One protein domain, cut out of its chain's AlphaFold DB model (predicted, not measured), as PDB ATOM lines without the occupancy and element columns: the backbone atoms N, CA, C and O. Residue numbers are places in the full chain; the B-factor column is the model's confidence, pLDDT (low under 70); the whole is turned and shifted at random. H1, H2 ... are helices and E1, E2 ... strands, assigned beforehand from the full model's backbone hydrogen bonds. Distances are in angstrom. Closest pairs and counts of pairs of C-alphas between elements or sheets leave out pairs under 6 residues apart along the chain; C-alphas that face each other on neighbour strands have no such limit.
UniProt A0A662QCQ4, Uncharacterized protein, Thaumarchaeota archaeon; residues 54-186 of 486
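Overview. This is residues 54 to 186 of the 486 residues of an uncharacterized protein of Thaumarchaeota archaeon (UniProt A0A662QCQ4). This is a long, narrow domain of two lobes joined end to end: in one, a strongly twisted sheet of E1, E4, E7, E8, E9 and E10 curls round helix H2; in the other, a smaller twisted sheet of E2, E3, E5 and E6 extends the length. The two are tied where E4 runs on into E5 and E6 runs on into E7, while the short helix H1 only grazes the larger sheet. The printed part has 133 residues, with two named helices and ten named strands in the order H1, E1, E2, E3, H2, E4, E5, E6, E7, E8, E9, E10; the class is mixed, helices and strands. The larger sheet is branched, with E1 and E4 parallel and its other pairs antiparallel; the smaller is mixed, in the order E3, E2, E5, E6. The whole is only just compact, close to loose, with a radius of gyration of the C-alphas of 16.5 A, and spans 55 by 28 by 25 A.

Along the chain. Find C-alpha 63 at (141.270, 212.492, 126.797), where H1, residues 63 to 66, begins. E1 follows at residues 72 to 74, then E2 at 82 to 88, 19.1 A long, and E3 at 91 to 98, 19.8 A. H2, residues 105 to 116, begins at C-alpha 105 (157.730, 200.725, 135.693) and is 15.7 A long. E4, residues 123 to 131, covers 23.0 A and bends by 55 degrees at residue 126. Then come E5, residues 133 to 136, E6, 139 to 142, and E7, 145 to 154, 29.1 A long. E8 is residues 157 to 159, E9 is 169 to 174, and E10, 179 to 185, ends at C-alpha 185 (143.561, 186.916, 130.210).

Arrangement. Look first at E7, which has three neighbours: E4 on one side, E8 and E9 on the other. Between E4 and E7, N 126 and O 149 are 2.8 A apart; between E7 and E9, N 148 and O 171 are 2.8 A apart. E7 and E8 form a hairpin, with N 154 and O 157 at 2.8 A, and so do E9 and E10, with N 184 and O 170 at 2.8 A. E1 is parallel to E4, with N 74 and O 128 at 2.8 A. H2 touches E9, the closest C-alphas being those of Ala 112 and Val 171, 6.1 A apart. In the other sheet, E2 and E3 are a hairpin, with N 93 and O 86 at 2.9 A; E2 and E5 are parallel, with N 85 and O 135 at 2.8 A; E5 and E6 are a hairpin, with N 136 and O 139 at 2.8 A. H2 is not on this sheet. In H2 every O i to N i+4 pair is within hydrogen-bond range; H1 is too short for such a pair.

Size, cuts and confidence. Look for the two C-alphas farthest apart at Pro 90 and Lys 155, 56.4 A. The printed part has no cut, and no link is long. The mean pLDDT of the printed part is 90.5; residue 54 and residues 77 to 78 are under 70.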
ATOM      1  N   GLU A  54     158.168 203.003 122.355       65.38
ATOM      2  CA  GLU A  54     157.166 201.929 122.291       65.38
ATOM      3  C   GLU A  54     156.422 201.702 123.619       65.38
ATOM      4  O   GLU A  54     155.277 201.254 123.601       65.38
ATOM      5  N   VAL A  55     157.035 202.014 124.767       79.62
ATOM      6  CA  VAL A  55     156.452 201.776 126.101       79.62
ATOM      7  C   VAL A  55     155.625 202.973 126.577       79.62
ATOM      8  O   VAL A  55     154.599 202.789 127.235       79.62
ATOM      9  N   GLU A  56     156.024 204.192 126.194       83.50
ATOM     10  CA  GLU A  56     155.322 205.443 126.532       83.50
ATOM     11  C   GLU A  56     153.862 205.424 126.055       83.50
ATOM     12  O   GLU A  56     152.966 205.845 126.784       83.50
ATOM     13  N   GLY A  57     153.596 204.803 124.901       88.44
ATOM     14  CA  GLY A  57     152.248 204.695 124.346       88.44
ATOM     15  C   GLY A  57     151.246 203.945 125.234       88.44
ATOM     16  O   GLY A  57     150.051 204.169 125.100       88.44
ATOM     17  N   PHE A  58     151.682 203.074 126.155       92.31
ATOM     18  CA  PHE A  58     150.752 202.438 127.102       92.31
ATOM     19  C   PHE A  58     150.258 203.400 128.189       92.31
ATOM     20  O   PHE A  58     149.229 203.132 128.812       92.31
ATOM     21  N   LEU A  59     151.003 204.480 128.447       92.56
ATOM     22  CA  LEU A  59     150.669 205.512 129.430       92.56
ATOM     23  C   LEU A  59     149.818 206.635 128.822       92.56
ATOM     24  O   LEU A  59     149.144 207.355 129.559       92.56
ATOM     25  N   GLU A  60     149.841 206.775 127.497       91.81
ATOM     26  CA  GLU A  60     149.023 207.721 126.743       91.81
ATOM     27  C   GLU A  60     147.599 207.173 126.583       91.81
ATOM     28  O   GLU A  60     147.336 206.299 125.758       91.81
ATOM     29  N   VAL A  61     146.664 207.686 127.386       93.44
ATOM     30  CA  VAL A  61     145.248 207.291 127.338       93.44
ATOM     31  C   VAL A  61     144.397 208.371 126.675       93.44
ATOM     32  O   VAL A  61     144.751 209.549 126.652       93.44
ATOM     33  N   GLY A  62     143.233 207.996 126.141       91.25
ATOM     34  CA  GLY A  62     142.314 208.968 125.542       91.25
ATOM     35  C   GLY A  62     141.879 210.078 126.518       91.25
ATOM     36  O   GLY A  62     141.728 209.840 127.715       91.25
ATOM     37  N   LYS A  63     141.581 211.283 125.998       92.44
ATOM     38  CA  LYS A  63     141.270 212.492 126.797       92.44
ATOM     39  C   LYS A  63     140.235 212.277 127.908       92.44
ATOM     40  O   LYS A  63     140.381 212.792 129.011       92.44
ATOM     41  N   VAL A  64     139.195 211.495 127.621       93.88
ATOM     42  CA  VAL A  64     138.141 211.179 128.594       93.88
ATOM     43  C   VAL A  64     138.665 210.375 129.788       93.88
ATOM     44  O   VAL A  64     138.171 210.550 130.895       93.88
ATOM     45  N   TYR A  65     139.668 209.520 129.588       95.94
ATOM     46  CA  TYR A  65     140.299 208.724 130.638       95.94
ATOM     47  C   TYR A  65     141.343 209.535 131.407       95.94
ATOM     48  O   TYR A  65     141.413 209.408 132.630       95.94
ATOM     49  N   GLU A  66     142.077 210.431 130.736       94.50
ATOM     50  CA  GLU A  66     142.945 211.406 131.415       94.50
ATOM     51  C   GLU A  66     142.144 212.251 132.416       94.50
ATOM     52  O   GLU A  66     142.546 212.405 133.569       94.50
ATOM     53  N   ASP A  67     140.978 212.760 131.999       93.69
ATOM     54  CA  ASP A  67     140.104 213.587 132.840       93.69
ATOM     55  C   ASP A  67     139.526 212.798 134.037       93.69
ATOM     56  O   ASP A  67     139.160 213.385 135.058       93.69
ATOM     57  N   LEU A  68     139.486 211.463 133.941       93.19
ATOM     58  CA  LEU A  68     139.129 210.541 135.027       93.19
ATOM     59  C   LEU A  68     140.335 210.124 135.894       93.19
ATOM     60  O   LEU A  68     140.164 209.393 136.876       93.19
ATOM     61  N   GLY A  69     141.541 210.598 135.570       93.81
ATOM     62  CA  GLY A  69     142.770 210.355 136.325       93.81
ATOM     63  C   GLY A  69     143.477 209.039 135.994       93.81
ATOM     64  O   GLY A  69     144.103 208.457 136.881       93.81
ATOM     65  N   TYR A  70     143.348 208.546 134.760       95.69
ATOM     66  CA  TYR A  70     144.070 207.367 134.276       95.69
ATOM     67  C   TYR A  70     145.358 207.728 133.512       95.69
ATOM     68  O   TYR A  70     145.442 208.831 132.971       95.69
ATOM     69  N   PRO A  71     146.339 206.803 133.437       95.06
ATOM     70  CA  PRO A  71     146.422 205.544 134.187       95.06
ATOM     71  C   PRO A  71     146.627 205.780 135.692       95.06
ATOM     72  O   PRO A  71     147.249 206.753 136.114       95.06
ATOM     73  N   LYS A  72     146.129 204.863 136.527       94.69
ATOM     74  CA  LYS A  72     146.304 204.944 137.986       94.69
ATOM     75  C   LYS A  72     147.575 204.216 138.405       94.69
ATOM     76  O   LYS A  72     147.603 202.988 138.459       94.69
ATOM     77  N   ILE A  73     148.623 204.972 138.712       94.12
ATOM     78  CA  ILE A  73     149.922 204.421 139.111       94.12
ATOM     79  C   ILE A  73     150.080 204.547 140.627       94.12
ATOM     80  O   ILE A  73     150.142 205.644 141.178       94.12
ATOM     81  N   PHE A  74     150.158 203.403 141.297       91.94
ATOM     82  CA  PHE A  74     150.367 203.282 142.734       91.94
ATOM     83  C   PHE A  74     151.794 202.822 142.989       91.94
ATOM     84  O   PHE A  74     152.086 201.637 143.170       91.94
ATOM     85  N   TRP A  75     152.686 203.800 142.964       85.19
ATOM     86  CA  TRP A  75     154.101 203.627 143.226       85.19
ATOM     87  C   TRP A  75     154.667 204.936 143.759       85.19
ATOM     88  O   TRP A  75     154.311 206.016 143.290       85.19
ATOM     89  N   ASP A  76     155.551 204.836 144.743       77.12
ATOM     90  CA  ASP A  76     156.346 205.961 145.207       77.12
ATOM     91  C   ASP A  76     157.818 205.611 144.979       77.12
ATOM     92  O   ASP A  76     158.322 204.689 145.622       77.12
ATOM     93  N   PRO A  77     158.536 206.331 144.099       69.12
ATOM     94  CA  PRO A  77     159.948 206.063 143.827       69.12
ATOM     95  C   PRO A  77     160.845 206.287 145.051       69.12
ATOM     96  O   PRO A  77     162.005 205.880 145.056       69.12
ATOM     97  N   ARG A  78     160.331 206.961 146.090       69.31
ATOM     98  CA  ARG A  78     161.021 207.143 147.374       69.31
ATOM     99  C   ARG A  78     160.716 206.027 148.365       69.31
ATOM    100  O   ARG A  78     161.427 205.907 149.361       69.31
ATOM    101  N   SER A  79     159.671 205.244 148.115       73.19
ATOM    102  CA  SER A  79     159.339 204.103 148.950       73.19
ATOM    103  C   SER A  79     160.351 202.979 148.731       73.19
ATOM    104  O   SER A  79     160.921 202.834 147.646       73.19
ATOM    105  N   PRO A  80     160.624 202.184 149.769       79.31
ATOM    106  CA  PRO A  80     161.611 201.127 149.679       79.31
ATOM    107  C   PRO A  80     161.140 200.003 148.755       79.31
ATOM    108  O   PRO A  80     160.001 199.548 148.836       79.31
ATOM    109  N   ASN A  81     162.060 199.471 147.952       85.62
ATOM    110  CA  ASN A  81     161.806 198.257 147.172       85.62
ATOM    111  C   ASN A  81     161.586 197.032 148.071       85.62
ATOM    112  O   ASN A  81     160.923 196.080 147.670       85.62
ATOM    113  N   TYR A  82     162.155 197.052 149.281       89.38
ATOM    114  CA  TYR A  82     162.084 195.962 150.244       89.38
ATOM    115  C   TYR A  82     161.937 196.507 151.653       89.38
ATOM    116  O   TYR A  82     162.762 197.300 152.114       89.38
ATOM    117  N   THR A  83     160.934 196.005 152.358       90.81
ATOM    118  CA  THR A  83     160.767 196.221 153.791       90.81
ATOM    119  C   THR A  83     161.372 195.051 154.558       90.81
ATOM    120  O   THR A  83     161.267 193.889 154.148       90.81
ATOM    121  N   VAL A  84     162.051 195.360 155.658       89.75
ATOM    122  CA  VAL A  84     162.726 194.382 156.508       89.75
ATOM    123  C   VAL A  84     162.035 194.322 157.853       89.75
ATOM    124  O   VAL A  84     161.898 195.325 158.550       89.75
ATOM    125  N   HIS A  85     161.671 193.106 158.226       90.81
ATOM    126  CA  HIS A  85     160.916 192.792 159.419       90.81
ATOM    127  C   HIS A  85     161.679 191.786 160.265       90.81
ATOM    128  O   HIS A  85     162.264 190.820 159.763       90.81
ATOM    129  N   TYR A  86     161.598 191.967 161.573       88.62
ATOM    130  CA  TYR A  86     161.851 190.901 162.522       88.62
ATOM    131  C   TYR A  86     160.524 190.337 163.009       88.62
ATOM    132  O   TYR A  86     159.665 191.073 163.501       88.62
ATOM    133  N   HIS A  87     160.370 189.021 162.903       88.50
ATOM    134  CA  HIS A  87     159.193 188.319 163.387       88.50
ATOM    135  C   HIS A  87     159.598 187.080 164.179       88.50
ATOM    136  O   HIS A  87     159.961 186.045 163.630       88.50
ATOM    137  N   ALA A  88     159.478 187.169 165.496       85.06
ATOM    138  CA  ALA A  88     159.541 186.024 166.388       85.06
ATOM    139  C   ALA A  88     158.451 186.215 167.434       85.06
ATOM    140  O   ALA A  88     158.556 187.108 168.272       85.06
ATOM    141  N   ALA A  89     157.370 185.435 167.341       78.69
ATOM    142  CA  ALA A  89     156.184 185.643 168.165       78.69
ATOM    143  C   ALA A  89     156.561 185.778 169.657       78.69
ATOM    144  O   ALA A  89     157.280 184.923 170.176       78.69
ATOM    145  N   PRO A  90     156.097 186.835 170.357       79.25
ATOM    146  CA  PRO A  90     155.063 187.805 169.964       79.25
ATOM    147  C   PRO A  90     155.591 189.127 169.357       79.25
ATOM    148  O   PRO A  90     154.860 190.119 169.348       79.25
ATOM    149  N   ILE A  91     156.852 189.185 168.927       85.19
ATOM    150  CA  ILE A  91     157.511 190.382 168.388       85.19
ATOM    151  C   ILE A  91     157.313 190.438 166.876       85.19
ATOM    152  O   ILE A  91     157.670 189.501 166.164       85.19
ATOM    153  N   TYR A  92     156.789 191.570 166.418       87.94
ATOM    154  CA  TYR A  92     156.657 191.944 165.016       87.94
ATOM    155  C   TYR A  92     157.195 193.366 164.918       87.94
ATOM    156  O   TYR A  92     156.589 194.283 165.474       87.94
ATOM    157  N   TYR A  93     158.374 193.526 164.327       90.00
ATOM    158  CA  TYR A  93     159.056 194.811 164.289       90.00
ATOM    159  C   TYR A  93     159.540 195.143 162.882       90.00
ATOM    160  O   TYR A  93     160.360 194.413 162.322       90.00
ATOM    161  N   ASP A  94     159.067 196.274 162.366       90.31
ATOM    162  CA  ASP A  94     159.547 196.881 161.129       90.31
ATOM    163  C   ASP A  94     160.924 197.499 161.416       90.31
ATOM    164  O   ASP A  94     161.038 198.511 162.109       90.31
ATOM    165  N   ILE A  95     161.990 196.865 160.929       90.56
ATOM    166  CA  ILE A  95     163.365 197.348 161.128       90.56
ATOM    167  C   ILE A  95     163.629 198.555 160.226       90.56
ATOM    168  O   ILE A  95     164.292 199.508 160.633       90.56
ATOM    169  N   GLY A  96     163.147 198.490 158.987       90.94
ATOM    170  CA  GLY A  96     163.362 199.517 157.980       90.94
ATOM    171  C   GLY A  96     163.456 198.923 156.582       90.94
ATOM    172  O   GLY A  96     162.700 198.021 156.221       90.94
ATOM    173  N   CYS A  97     164.395 199.429 155.792       91.12
ATOM    174  CA  CYS A  97     164.356 199.334 154.339       91.12
ATOM    175  C   CYS A  97     165.672 198.804 153.768       91.12
ATOM    176  O   CYS A  97     166.734 199.382 154.008       91.12
ATOM    177  N   LEU A  98     165.620 197.738 152.968       88.31
ATOM    178  CA  LEU A  98     166.805 197.189 152.307       88.31
ATOM    179  C   LEU A  98     166.924 197.754 150.888       88.31
ATOM    180  O   LEU A  98     166.049 197.543 150.047       88.31
ATOM    181  N   LYS A  99     168.020 198.466 150.607       87.50
ATOM    182  CA  LYS A  99     168.302 199.076 149.299       87.50
ATOM    183  C   LYS A  99     168.827 198.037 148.311       87.50
ATOM    184  O   LYS A  99     170.004 198.019 147.964       87.50
ATOM    185  N   MET A 100     167.929 197.157 147.890       83.31
ATOM    186  CA  MET A 100     168.153 196.174 146.835       83.31
ATOM    187  C   MET A 100     167.556 196.651 145.503       83.31
ATOM    188  O   MET A 100     166.569 197.399 145.503       83.31
ATOM    189  N   PRO A 101     168.131 196.218 144.367       84.31
ATOM    190  CA  PRO A 101     167.619 196.579 143.053       84.31
ATOM    191  C   PRO A 101     166.206 196.021 142.839       84.31
ATOM    192  O   PRO A 101     165.856 194.942 143.332       84.31
ATOM    193  N   ALA A 102     165.409 196.786 142.105       89.06
ATOM    194  CA  ALA A 102     164.162 196.364 141.495       89.06
ATOM    195  C   ALA A 102     164.001 197.154 140.189       89.06
ATOM    196  O   ALA A 102     164.382 198.326 140.150       89.06
ATOM    197  N   ILE A 103     163.474 196.511 139.153       91.19
ATOM    198  CA  ILE A 103     163.148 197.150 137.881       91.19
ATOM    199  C   ILE A 103     162.079 198.222 138.109       91.19
ATOM    200  O   ILE A 103     161.194 198.084 138.968       91.19
ATOM    201  N   ASP A 104     162.154 199.289 137.328       90.81
ATOM    202  CA  ASP A 104     161.156 200.347 137.351       90.81
ATOM    203  C   ASP A 104     159.912 199.980 136.524       90.81
ATOM    204  O   ASP A 104     159.758 198.862 136.024       90.81
ATOM    205  N   LEU A 105     158.967 200.919 136.442       93.00
ATOM    206  CA  LEU A 105     157.730 200.725 135.693       93.00
ATOM    207  C   LEU A 105     157.983 200.563 134.189       93.00
ATOM    208  O   LEU A 105     157.264 199.805 133.545       93.00
ATOM    209  N   GLU A 106     158.966 201.264 133.625       92.44
ATOM    210  CA  GLU A 106     159.236 201.234 132.185       92.44
ATOM    211  C   GLU A 106     159.716 199.844 131.768       92.44
ATOM    212  O   GLU A 106     159.119 199.210 130.894       92.44
ATOM    213  N   GLU A 107     160.722 199.326 132.469       93.38
ATOM    214  CA  GLU A 107     161.239 197.981 132.234       93.38
ATOM    215  C   GLU A 107     160.156 196.918 132.505       93.38
ATOM    216  O   GLU A 107     159.996 195.966 131.735       93.38
ATOM    217  N   ALA A 108     159.329 197.099 133.543       95.38
ATOM    218  CA  ALA A 108     158.210 196.197 133.810       95.38
ATOM    219  C   ALA A 108     157.164 196.190 132.678       95.38
ATOM    220  O   ALA A 108     156.658 195.122 132.326       95.38
ATOM    221  N   LEU A 109     156.843 197.350 132.097       96.31
ATOM    222  CA  LEU A 109     155.921 197.466 130.964       96.31
ATOM    223  C   LEU A 109     156.500 196.835 129.694       96.31
ATOM    224  O   LEU A 109     155.772 196.155 128.969       96.31
ATOM    225  N   GLU A 110     157.796 197.001 129.428       95.12
ATOM    226  CA  GLU A 110     158.466 196.353 128.296       95.12
ATOM    227  C   GLU A 110     158.407 194.822 128.418       95.12
ATOM    228  O   GLU A 110     158.013 194.119 127.483       95.12
ATOM    229  N   ILE A 111     158.735 194.292 129.598       95.00
ATOM    230  CA  ILE A 111     158.695 192.852 129.877       95.00
ATOM    231  C   ILE A 111     157.263 192.323 129.771       95.00
ATOM    232  O   ILE A 111     157.018 191.287 129.144       95.00
ATOM    233  N   ALA A 112     156.303 193.041 130.354       96.88
ATOM    234  CA  ALA A 112     154.907 192.641 130.353       96.88
ATOM    235  C   ALA A 112     154.283 192.681 128.957       96.88
ATOM    236  O   ALA A 112     153.597 191.731 128.583       96.88
ATOM    237  N   SER A 113     154.530 193.736 128.178       95.00
ATOM    238  CA  SER A 113     153.967 193.892 126.831       95.00
ATOM    239  C   SER A 113     154.466 192.812 125.874       95.00
ATOM    240  O   SER A 113     153.655 192.184 125.189       95.00
ATOM    241  N   LYS A 114     155.771 192.510 125.904       94.62
ATOM    242  CA  LYS A 114     156.368 191.414 125.125       94.62
ATOM    243  C   LYS A 114     155.791 190.060 125.526       94.62
ATOM    244  O   LYS A 114     155.351 189.301 124.666       94.62
ATOM    245  N   ALA A 115     155.733 189.764 126.823       95.12
ATOM    246  CA  ALA A 115     155.226 188.482 127.310       95.12
ATOM    247  C   ALA A 115     153.717 188.303 127.064       95.12
ATOM    248  O   ALA A 115     153.249 187.202 126.766       95.12
ATOM    249  N   ALA A 116     152.941 189.385 127.160       94.94
ATOM    250  CA  ALA A 116     151.515 189.389 126.865       94.94
ATOM    251  C   ALA A 116     151.202 189.567 125.368       94.94
ATOM    252  O   ALA A 116     150.027 189.487 125.000       94.94
ATOM    253  N   ASN A 117     152.207 189.745 124.507       94.69
ATOM    254  CA  ASN A 117     152.041 189.987 123.074       94.69
ATOM    255  C   ASN A 117     150.989 191.079 122.786       94.69
ATOM    256  O   ASN A 117     150.014 190.853 122.063       94.69
ATOM    257  N   ILE A 118     151.144 192.234 123.435       93.62
ATOM    258  CA  ILE A 118     150.254 193.392 123.289       93.62
ATOM    259  C   ILE A 118     151.019 194.613 122.802       93.62
ATOM    260  O   ILE A 118     152.225 194.726 123.001       93.62
ATOM    261  N   THR A 119     150.291 195.545 122.195       93.12
ATOM    262  CA  THR A 119     150.842 196.804 121.699       93.12
ATOM    263  C   THR A 119     149.973 197.986 122.141       93.12
ATOM    264  O   THR A 119     148.759 197.804 122.299       93.12
ATOM    265  N   PRO A 120     150.550 199.195 122.277       91.44
ATOM    266  CA  PRO A 120     149.812 200.402 122.661       91.44
ATOM    267  C   PRO A 120     148.635 200.752 121.745       91.44
ATOM    268  O   PRO A 120     147.667 201.374 122.157       91.44
ATOM    269  N   GLN A 121     148.675 200.328 120.476       89.56
ATOM    270  CA  GLN A 121     147.603 200.623 119.516       89.56
ATOM    271  C   GLN A 121     146.303 199.867 119.823       89.56
ATOM    272  O   GLN A 121     145.240 200.270 119.359       89.56
ATOM    273  N   ASN A 122     146.394 198.752 120.552       89.94
ATOM    274  CA  ASN A 122     145.260 197.873 120.845       89.94
ATOM    275  C   ASN A 122     144.963 197.766 122.345       89.94
ATOM    276  O   ASN A 122     143.910 197.239 122.715       89.94
ATOM    277  N   TYR A 123     145.896 198.199 123.194       94.44
ATOM    278  CA  TYR A 123     145.798 198.121 124.643       94.44
ATOM    279  C   TYR A 123     146.372 199.372 125.295       94.44
ATOM    280  O   TYR A 123     147.443 199.832 124.920       94.44
ATOM    281  N   GLU A 124     145.699 199.844 126.333       95.81
ATOM    282  CA  GLU A 124     146.154 200.931 127.199       95.81
ATOM    283  C   GLU A 124     146.347 200.397 128.626       95.81
ATOM    284  O   GLU A 124     145.737 199.393 129.024       95.81
ATOM    285  N   LEU A 125     147.203 201.050 129.411       97.00
ATOM    286  CA  LEU A 125     147.356 200.741 130.828       97.00
ATOM    287  C   LEU A 125     146.200 201.373 131.618       97.00
ATOM    288  O   LEU A 125     145.979 202.577 131.567       97.00
ATOM    289  N   VAL A 126     145.480 200.570 132.399       96.25
ATOM    290  CA  VAL A 126     144.473 201.075 133.349       96.25
ATOM    291  C   VAL A 126     145.153 201.488 134.642       96.25
ATOM    292  O   VAL A 126     144.920 202.572 135.181       96.25
ATOM    293  N   SER A 127     145.989 200.602 135.169       96.81
ATOM    294  CA  SER A 127     146.629 200.787 136.458       96.81
ATOM    295  C   SER A 127     147.909 199.971 136.582       96.81
ATOM    296  O   SER A 127     148.095 198.940 135.929       96.81
ATOM    297  N   ALA A 128     148.789 200.458 137.449       96.75
ATOM    298  CA  ALA A 128     150.010 199.780 137.847       96.75
ATOM    299  C   ALA A 128     150.183 199.885 139.362       96.75
ATOM    300  O   ALA A 128     150.080 200.976 139.921       96.75
ATOM    301  N   TYR A 129     150.481 198.767 140.018       95.38
ATOM    302  CA  TYR A 129     150.732 198.709 141.457       95.38
ATOM    303  C   TYR A 129     152.106 198.106 141.712       95.38
ATOM    304  O   TYR A 129     152.368 196.975 141.297       95.38
ATOM    305  N   PHE A 130     152.958 198.827 142.436       94.25
ATOM    306  CA  PHE A 130     154.200 198.265 142.948       94.25
ATOM    307  C   PHE A 130     153.995 197.771 144.378       94.25
ATOM    308  O   PHE A 130     153.663 198.545 145.275       94.25
ATOM    309  N   SER A 131     154.200 196.475 144.595       91.75
ATOM    310  CA  SER A 131     154.221 195.874 145.930       91.75
ATOM    311  C   SER A 131     155.672 195.647 146.346       91.75
ATOM    312  O   SER A 131     156.356 194.866 145.681       91.75
ATOM    313  N   PRO A 132     156.163 196.303 147.415       89.75
ATOM    314  CA  PRO A 132     157.502 196.062 147.936       89.75
ATOM    315  C   PRO A 132     157.712 194.607 148.355       89.75
ATOM    316  O   PRO A 132     156.791 193.923 148.803       89.75
ATOM    317  N   GLY A 133     158.955 194.143 148.272       89.56
ATOM    318  CA  GLY A 133     159.346 192.854 148.821       89.56
ATOM    319  C   GLY A 133     159.347 192.872 150.351       89.56
ATOM    320  O   GLY A 133     159.578 193.908 150.980       89.56
ATOM    321  N   HIS A 134     159.140 191.708 150.963       88.88
ATOM    322  CA  HIS A 134     159.174 191.542 152.416       88.88
ATOM    323  C   HIS A 134     160.277 190.567 152.807       88.88
ATOM    324  O   HIS A 134     160.214 189.375 152.489       88.88
ATOM    325  N   VAL A 135     161.276 191.070 153.530       86.19
ATOM    326  CA  VAL A 135     162.335 190.263 154.137       86.19
ATOM    327  C   VAL A 135     162.010 190.084 155.613       86.19
ATOM    328  O   VAL A 135     161.965 191.060 156.351       86.19
ATOM    329  N   VAL A 136     161.806 188.847 156.055       86.75
ATOM    330  CA  VAL A 136     161.492 188.516 157.449       86.75
ATOM    331  C   VAL A 136     162.576 187.605 158.004       86.75
ATOM    332  O   VAL A 136     162.847 186.551 157.430       86.75
ATOM    333  N   ASN A 137     163.224 188.012 159.099       84.50
ATOM    334  CA  ASN A 137     164.347 187.278 159.707       84.50
ATOM    335  C   ASN A 137     165.423 186.878 158.674       84.50
ATOM    336  O   ASN A 137     165.933 185.754 158.673       84.50
ATOM    337  N   GLY A 138     165.707 187.785 157.731       77.06
ATOM    338  CA  GLY A 138     166.680 187.577 156.658       77.06
ATOM    339  C   GLY A 138     166.276 186.557 155.591       77.06
ATOM    340  O   GLY A 138     167.130 186.132 154.821       77.06
ATOM    341  N   SER A 139     164.997 186.177 155.524       80.56
ATOM    342  CA  SER A 139     164.410 185.393 154.433       80.56
ATOM    343  C   SER A 139     163.467 186.263 153.611       80.56
ATOM    344  O   SER A 139     162.625 186.955 154.174       80.56
ATOM    345  N   LEU A 140     163.578 186.233 152.284       80.38
ATOM    346  CA  LEU A 140     162.615 186.909 151.420       80.38
ATOM    347  C   LEU A 140     161.320 186.088 151.355       80.38
ATOM    348  O   LEU A 140     161.303 185.025 150.740       80.38
ATOM    349  N   LEU A 141     160.257 186.570 151.998       81.25
ATOM    350  CA  LEU A 141     158.948 185.906 152.005       81.25
ATOM    351  C   LEU A 141     158.069 186.339 150.835       81.25
ATOM    352  O   LEU A 141     157.319 185.532 150.295       81.25
ATOM    353  N   ILE A 142     158.156 187.614 150.459       83.94
ATOM    354  CA  ILE A 142     157.393 188.197 149.355       83.94
ATOM    355  C   ILE A 142     158.392 188.895 148.443       83.94
ATOM    356  O   ILE A 142     159.185 189.719 148.900       83.94
ATOM    357  N   GLU A 143     158.389 188.531 147.166       85.62
ATOM    358  CA  GLU A 143     159.194 189.198 146.141       85.62
ATOM    359  C   GLU A 143     158.556 190.547 145.791       85.62
ATOM    360  O   GLU A 143     157.328 190.635 145.796       85.62
ATOM    361  N   PRO A 144     159.343 191.593 145.484       90.75
ATOM    362  CA  PRO A 144     158.767 192.830 144.985       90.75
ATOM    363  C   PRO A 144     158.130 192.576 143.621       90.75
ATOM    364  O   PRO A 144     158.712 191.888 142.778       90.75
ATOM    365  N   THR A 145     156.947 193.128 143.387       93.94
ATOM    366  CA  THR A 145     156.201 192.865 142.153       93.94
ATOM    367  C   THR A 145     155.528 194.101 141.600       93.94
ATOM    368  O   THR A 145     154.889 194.847 142.343       93.94
ATOM    369  N   TRP A 146     155.569 194.232 140.278       96.38
ATOM    370  CA  TRP A 146     154.661 195.089 139.525       96.38
ATOM    371  C   TRP A 146     153.422 194.293 139.125       96.38
ATOM    372  O   TRP A 146     153.539 193.241 138.500       96.38
ATOM    373  N   SER A 147     152.240 194.792 139.475       97.38
ATOM    374  CA  SER A 147     150.959 194.310 138.946       97.38
ATOM    375  C   SER A 147     150.443 195.322 137.931       97.38
ATOM    376  O   SER A 147     150.153 196.459 138.300       97.38
ATOM    377  N   LEU A 148     150.376 194.922 136.663       98.00
ATOM    378  CA  LEU A 148     150.049 195.772 135.519       98.00
ATOM    379  C   LEU A 148     148.729 195.313 134.904       98.00
ATOM    380  O   LEU A 148     148.580 194.137 134.558       98.00
ATOM    381  N   HIS A 149     147.771 196.226 134.784       97.94
ATOM    382  CA  HIS A 149     146.425 195.934 134.299       97.94
ATOM    383  C   HIS A 149     146.193 196.647 132.965       97.94
ATOM    384  O   HIS A 149     146.152 197.874 132.909       97.94
ATOM    385  N   PHE A 150     146.016 195.876 131.894       97.38
ATOM    386  CA  PHE A 150     145.834 196.380 130.537       97.38
ATOM    387  C   PHE A 150     144.402 196.174 130.058       97.38
ATOM    388  O   PHE A 150     143.828 195.084 130.167       97.38
ATOM    389  N   VAL A 151     143.840 197.219 129.467       95.44
ATOM    390  CA  VAL A 151     142.515 197.192 128.856       95.44
ATOM    391  C   VAL A 151     142.641 197.266 127.354       95.44
ATOM    392  O   VAL A 151     143.482 197.980 126.820       95.44
ATOM    393  N   ARG A 152     141.800 196.508 126.664       94.62
ATOM    394  CA  ARG A 152     141.730 196.551 125.216       94.62
ATOM    395  C   ARG A 152     140.977 197.795 124.770       94.62
ATOM    396  O   ARG A 152     139.946 198.142 125.346       94.62
ATOM    397  N   THR A 153     141.444 198.414 123.698       92.94
ATOM    398  CA  THR A 153     140.837 199.622 123.150       92.94
ATOM    399  C   THR A 153     140.185 199.359 121.797       92.94
ATOM    400  O   THR A 153     140.590 198.489 121.023       92.94
ATOM    401  N   PHE A 154     139.118 200.101 121.512       92.25
ATOM    402  CA  PHE A 154     138.477 200.137 120.204       92.25
ATOM    403  C   PHE A 154     138.092 201.573 119.874       92.25
ATOM    404  O   PHE A 154     137.237 202.164 120.534       92.25
ATOM    405  N   LYS A 155     138.741 202.138 118.847       89.56
ATOM    406  CA  LYS A 155     138.546 203.532 118.409       89.56
ATOM    407  C   LYS A 155     138.645 204.543 119.570       89.56
ATOM    408  O   LYS A 155     137.856 205.478 119.641       89.56
ATOM    409  N   GLY A 156     139.602 204.329 120.477       89.81
ATOM    410  CA  GLY A 156     139.865 205.213 121.619       89.81
ATOM    411  C   GLY A 156     138.975 204.995 122.847       89.81
ATOM    412  O   GLY A 156     139.090 205.759 123.798       89.81
ATOM    413  N   TYR A 157     138.102 203.979 122.857       93.94
ATOM    414  CA  TYR A 157     137.313 203.606 124.034       93.94
ATOM    415  C   TYR A 157     137.729 202.245 124.588       93.94
ATOM    416  O   TYR A 157     138.005 201.305 123.842       93.94
ATOM    417  N   TRP A 158     137.730 202.140 125.909       94.94
ATOM    418  CA  TRP A 158     138.051 200.935 126.662       94.94
ATOM    419  C   TRP A 158     136.933 199.910 126.567       94.94
ATOM    420  O   TRP A 158     135.769 200.225 126.810       94.94
ATOM    421  N   ILE A 159     137.280 198.667 126.258       94.25
ATOM    422  CA  ILE A 159     136.350 197.540 126.289       94.25
ATOM    423  C   ILE A 159     136.261 197.019 127.725       94.25
ATOM    424  O   ILE A 159     137.217 197.089 128.499       94.25
ATOM    425  N   TRP A 160     135.088 196.531 128.111       93.25
ATOM    426  CA  TRP A 160     134.895 195.888 129.400       93.25
ATOM    427  C   TRP A 160     135.830 194.682 129.557       93.25
ATOM    428  O   TRP A 160     136.016 193.867 128.650       93.25
ATOM    429  N   GLY A 161     136.438 194.577 130.732       92.94
ATOM    430  CA  GLY A 161     137.279 193.457 131.116       92.94
ATOM    431  C   GLY A 161     136.761 192.793 132.386       92.94
ATOM    432  O   GLY A 161     136.121 193.425 133.226       92.94
ATOM    433  N   GLY A 162     137.013 191.493 132.519       89.19
ATOM    434  CA  GLY A 162     136.566 190.694 133.660       89.19
ATOM    435  C   GLY A 162     137.624 190.463 134.737       89.19
ATOM    436  O   GLY A 162     137.374 189.678 135.648       89.19
ATOM    437  N   LEU A 163     138.802 191.086 134.627       91.62
ATOM    438  CA  LEU A 163     139.877 190.985 135.619       91.62
ATOM    439  C   LEU A 163     139.903 192.218 136.546       91.62
ATOM    440  O   LEU A 163     138.982 193.036 136.547       91.62
ATOM    441  N   GLY A 164     140.946 192.328 137.378       85.25
ATOM    442  CA  GLY A 164     141.139 193.464 138.288       85.25
ATOM    443  C   GLY A 164     141.110 194.805 137.549       85.25
ATOM    444  O   GLY A 164     141.624 194.913 136.443       85.25
ATOM    445  N   ASP A 165     140.470 195.816 138.142       86.69
ATOM    446  CA  ASP A 165     140.218 197.128 137.517       86.69
ATOM    447  C   ASP A 165     139.491 197.064 136.155       86.69
ATOM    448  O   ASP A 165     139.592 197.970 135.322       86.69
ATOM    449  N   TYR A 166     138.716 195.995 135.936       91.75
ATOM    450  CA  TYR A 166     137.988 195.725 134.693       91.75
ATOM    451  C   TYR A 166     138.914 195.670 133.473       91.75
ATOM    452  O   TYR A 166     138.577 196.152 132.392       91.75
ATOM    453  N   SER A 167     140.117 195.132 133.654       94.56
ATOM    454  CA  SER A 167     141.101 194.938 132.595       94.56
ATOM    455  C   SER A 167     140.836 193.646 131.807       94.56
ATOM    456  O   SER A 167     140.141 192.726 132.261       94.56
ATOM    457  N   ASN A 168     141.401 193.567 130.604       95.56
ATOM    458  CA  ASN A 168     141.364 192.360 129.779       95.56
ATOM    459  C   ASN A 168     142.589 191.476 130.026       95.56
ATOM    460  O   ASN A 168     142.519 190.263 129.831       95.56
ATOM    461  N   ILE A 169     143.709 192.070 130.443       96.88
ATOM    462  CA  ILE A 169     144.951 191.357 130.722       96.88
ATOM    463  C   ILE A 169     145.555 191.897 132.013       96.88
ATOM    464  O   ILE A 169     145.759 193.099 132.147       96.88
ATOM    465  N   ASN A 170     145.904 190.994 132.928       97.81
ATOM    466  CA  ASN A 170     146.727 191.308 134.092       97.81
ATOM    467  C   ASN A 170     148.074 190.613 133.958       97.81
ATOM    468  O   ASN A 170     148.119 189.401 133.738       97.81
ATOM    469  N   VAL A 171     149.156 191.365 134.131       97.81
ATOM    470  CA  VAL A 171     150.520 190.838 134.137       97.81
ATOM    471  C   VAL A 171     151.171 191.163 135.472       97.81
ATOM    472  O   VAL A 171     151.190 192.315 135.894       97.81
ATOM    473  N   MET A 172     151.713 190.144 136.133       97.00
ATOM    474  CA  MET A 172     152.515 190.308 137.342       97.00
ATOM    475  C   MET A 172     153.985 190.055 137.008       97.00
ATOM    476  O   MET A 172     154.329 188.967 136.542       97.00
ATOM    477  N   VAL A 173     154.846 191.038 137.261       95.69
ATOM    478  CA  VAL A 173     156.292 190.989 136.990       95.69
ATOM    479  C   VAL A 173     157.053 190.956 138.315       95.69
ATOM    480  O   VAL A 173     156.805 191.789 139.186       95.69
ATOM    481  N   ASP A 174     157.970 189.997 138.485       91.62
ATOM    482  CA  ASP A 174     158.952 189.999 139.577       91.62
ATOM    483  C   ASP A 174     159.924 191.147 139.331       91.62
ATOM    484  O   ASP A 174     160.757 191.092 138.421       91.62
ATOM    485  N   ALA A 175     159.823 192.181 140.159       91.62
ATOM    486  CA  ALA A 175     160.613 193.378 139.980       91.62
ATOM    487  C   ALA A 175     162.083 193.169 140.355       91.62
ATOM    488  O   ALA A 175     162.932 193.925 139.915       91.62
ATOM    489  N   PHE A 176     162.434 192.143 141.131       86.50
ATOM    490  CA  PHE A 176     163.839 191.831 141.391       86.50
ATOM    491  C   PHE A 176     164.502 191.132 140.210       86.50
ATOM    492  O   PHE A 176     165.667 191.384 139.915       86.50
ATOM    493  N   ARG A 177     163.782 190.189 139.595       84.50
ATOM    494  CA  ARG A 177     164.333 189.308 138.557       84.50
ATOM    495  C   ARG A 177     164.138 189.838 137.143       84.50
ATOM    496  O   ARG A 177     164.809 189.336 136.250       84.50
ATOM    497  N   GLY A 178     163.210 190.771 136.928       88.38
ATOM    498  CA  GLY A 178     162.844 191.179 135.573       88.38
ATOM    499  C   GLY A 178     162.162 190.048 134.805       88.38
ATOM    500  O   GLY A 178     162.465 189.812 133.642       88.38
ATOM    501  N   VAL A 179     161.281 189.278 135.454       89.38
ATOM    502  CA  VAL A 179     160.576 188.165 134.792       89.38
ATOM    503  C   VAL A 179     159.089 188.183 135.093       89.38
ATOM    504  O   VAL A 179     158.660 188.550 136.187       89.38
ATOM    505  N   VAL A 180     158.284 187.748 134.129       92.44
ATOM    506  CA  VAL A 180     156.844 187.600 134.330       92.44
ATOM    507  C   VAL A 180     156.563 186.397 135.223       92.44
ATOM    508  O   VAL A 180     156.975 185.280 134.927       92.44
ATOM    509  N   LYS A 181     155.825 186.629 136.310       90.56
ATOM    510  CA  LYS A 181     155.343 185.582 137.218       90.56
ATOM    511  C   LYS A 181     154.008 185.005 136.772       90.56
ATOM    512  O   LYS A 181     153.757 183.822 136.966       90.56
ATOM    513  N   GLN A 182     153.130 185.853 136.241       94.94
ATOM    514  CA  GLN A 182     151.771 185.460 135.894       94.94
ATOM    515  C   GLN A 182     151.201 186.359 134.803       94.94
ATOM    516  O   GLN A 182     151.378 187.575 134.840       94.94
ATOM    517  N   ILE A 183     150.456 185.751 133.877       96.81
ATOM    518  CA  ILE A 183     149.604 186.445 132.911       96.81
ATOM    519  C   ILE A 183     148.200 185.872 133.051       96.81
ATOM    520  O   ILE A 183     148.004 184.664 132.936       96.81
ATOM    521  N   SER A 184     147.224 186.736 133.294       96.75
ATOM    522  CA  SER A 184     145.805 186.383 133.263       96.75
ATOM    523  C   SER A 184     145.152 187.087 132.088       96.75
ATOM    524  O   SER A 184     145.415 188.267 131.857       96.75
ATOM    525  N   ARG A 185     144.300 186.374 131.351       94.94
ATOM    526  CA  ARG A 185     143.561 186.916 130.210       94.94
ATOM    527  C   ARG A 185     142.071 186.729 130.409       94.94
ATOM    528  O   ARG A 185     141.621 185.692 130.893       94.94
ATOM    529  N   TYR A 186     141.327 187.731 129.985       89.56
ATOM    530  CA  TYR A 186     139.889 187.687 129.865       89.56
ATOM    531  C   TYR A 186     139.519 188.045 128.431       89.56
ATOM    532  O   TYR A 186     139.633 189.196 128.001       89.56
TER     533      TYR A 186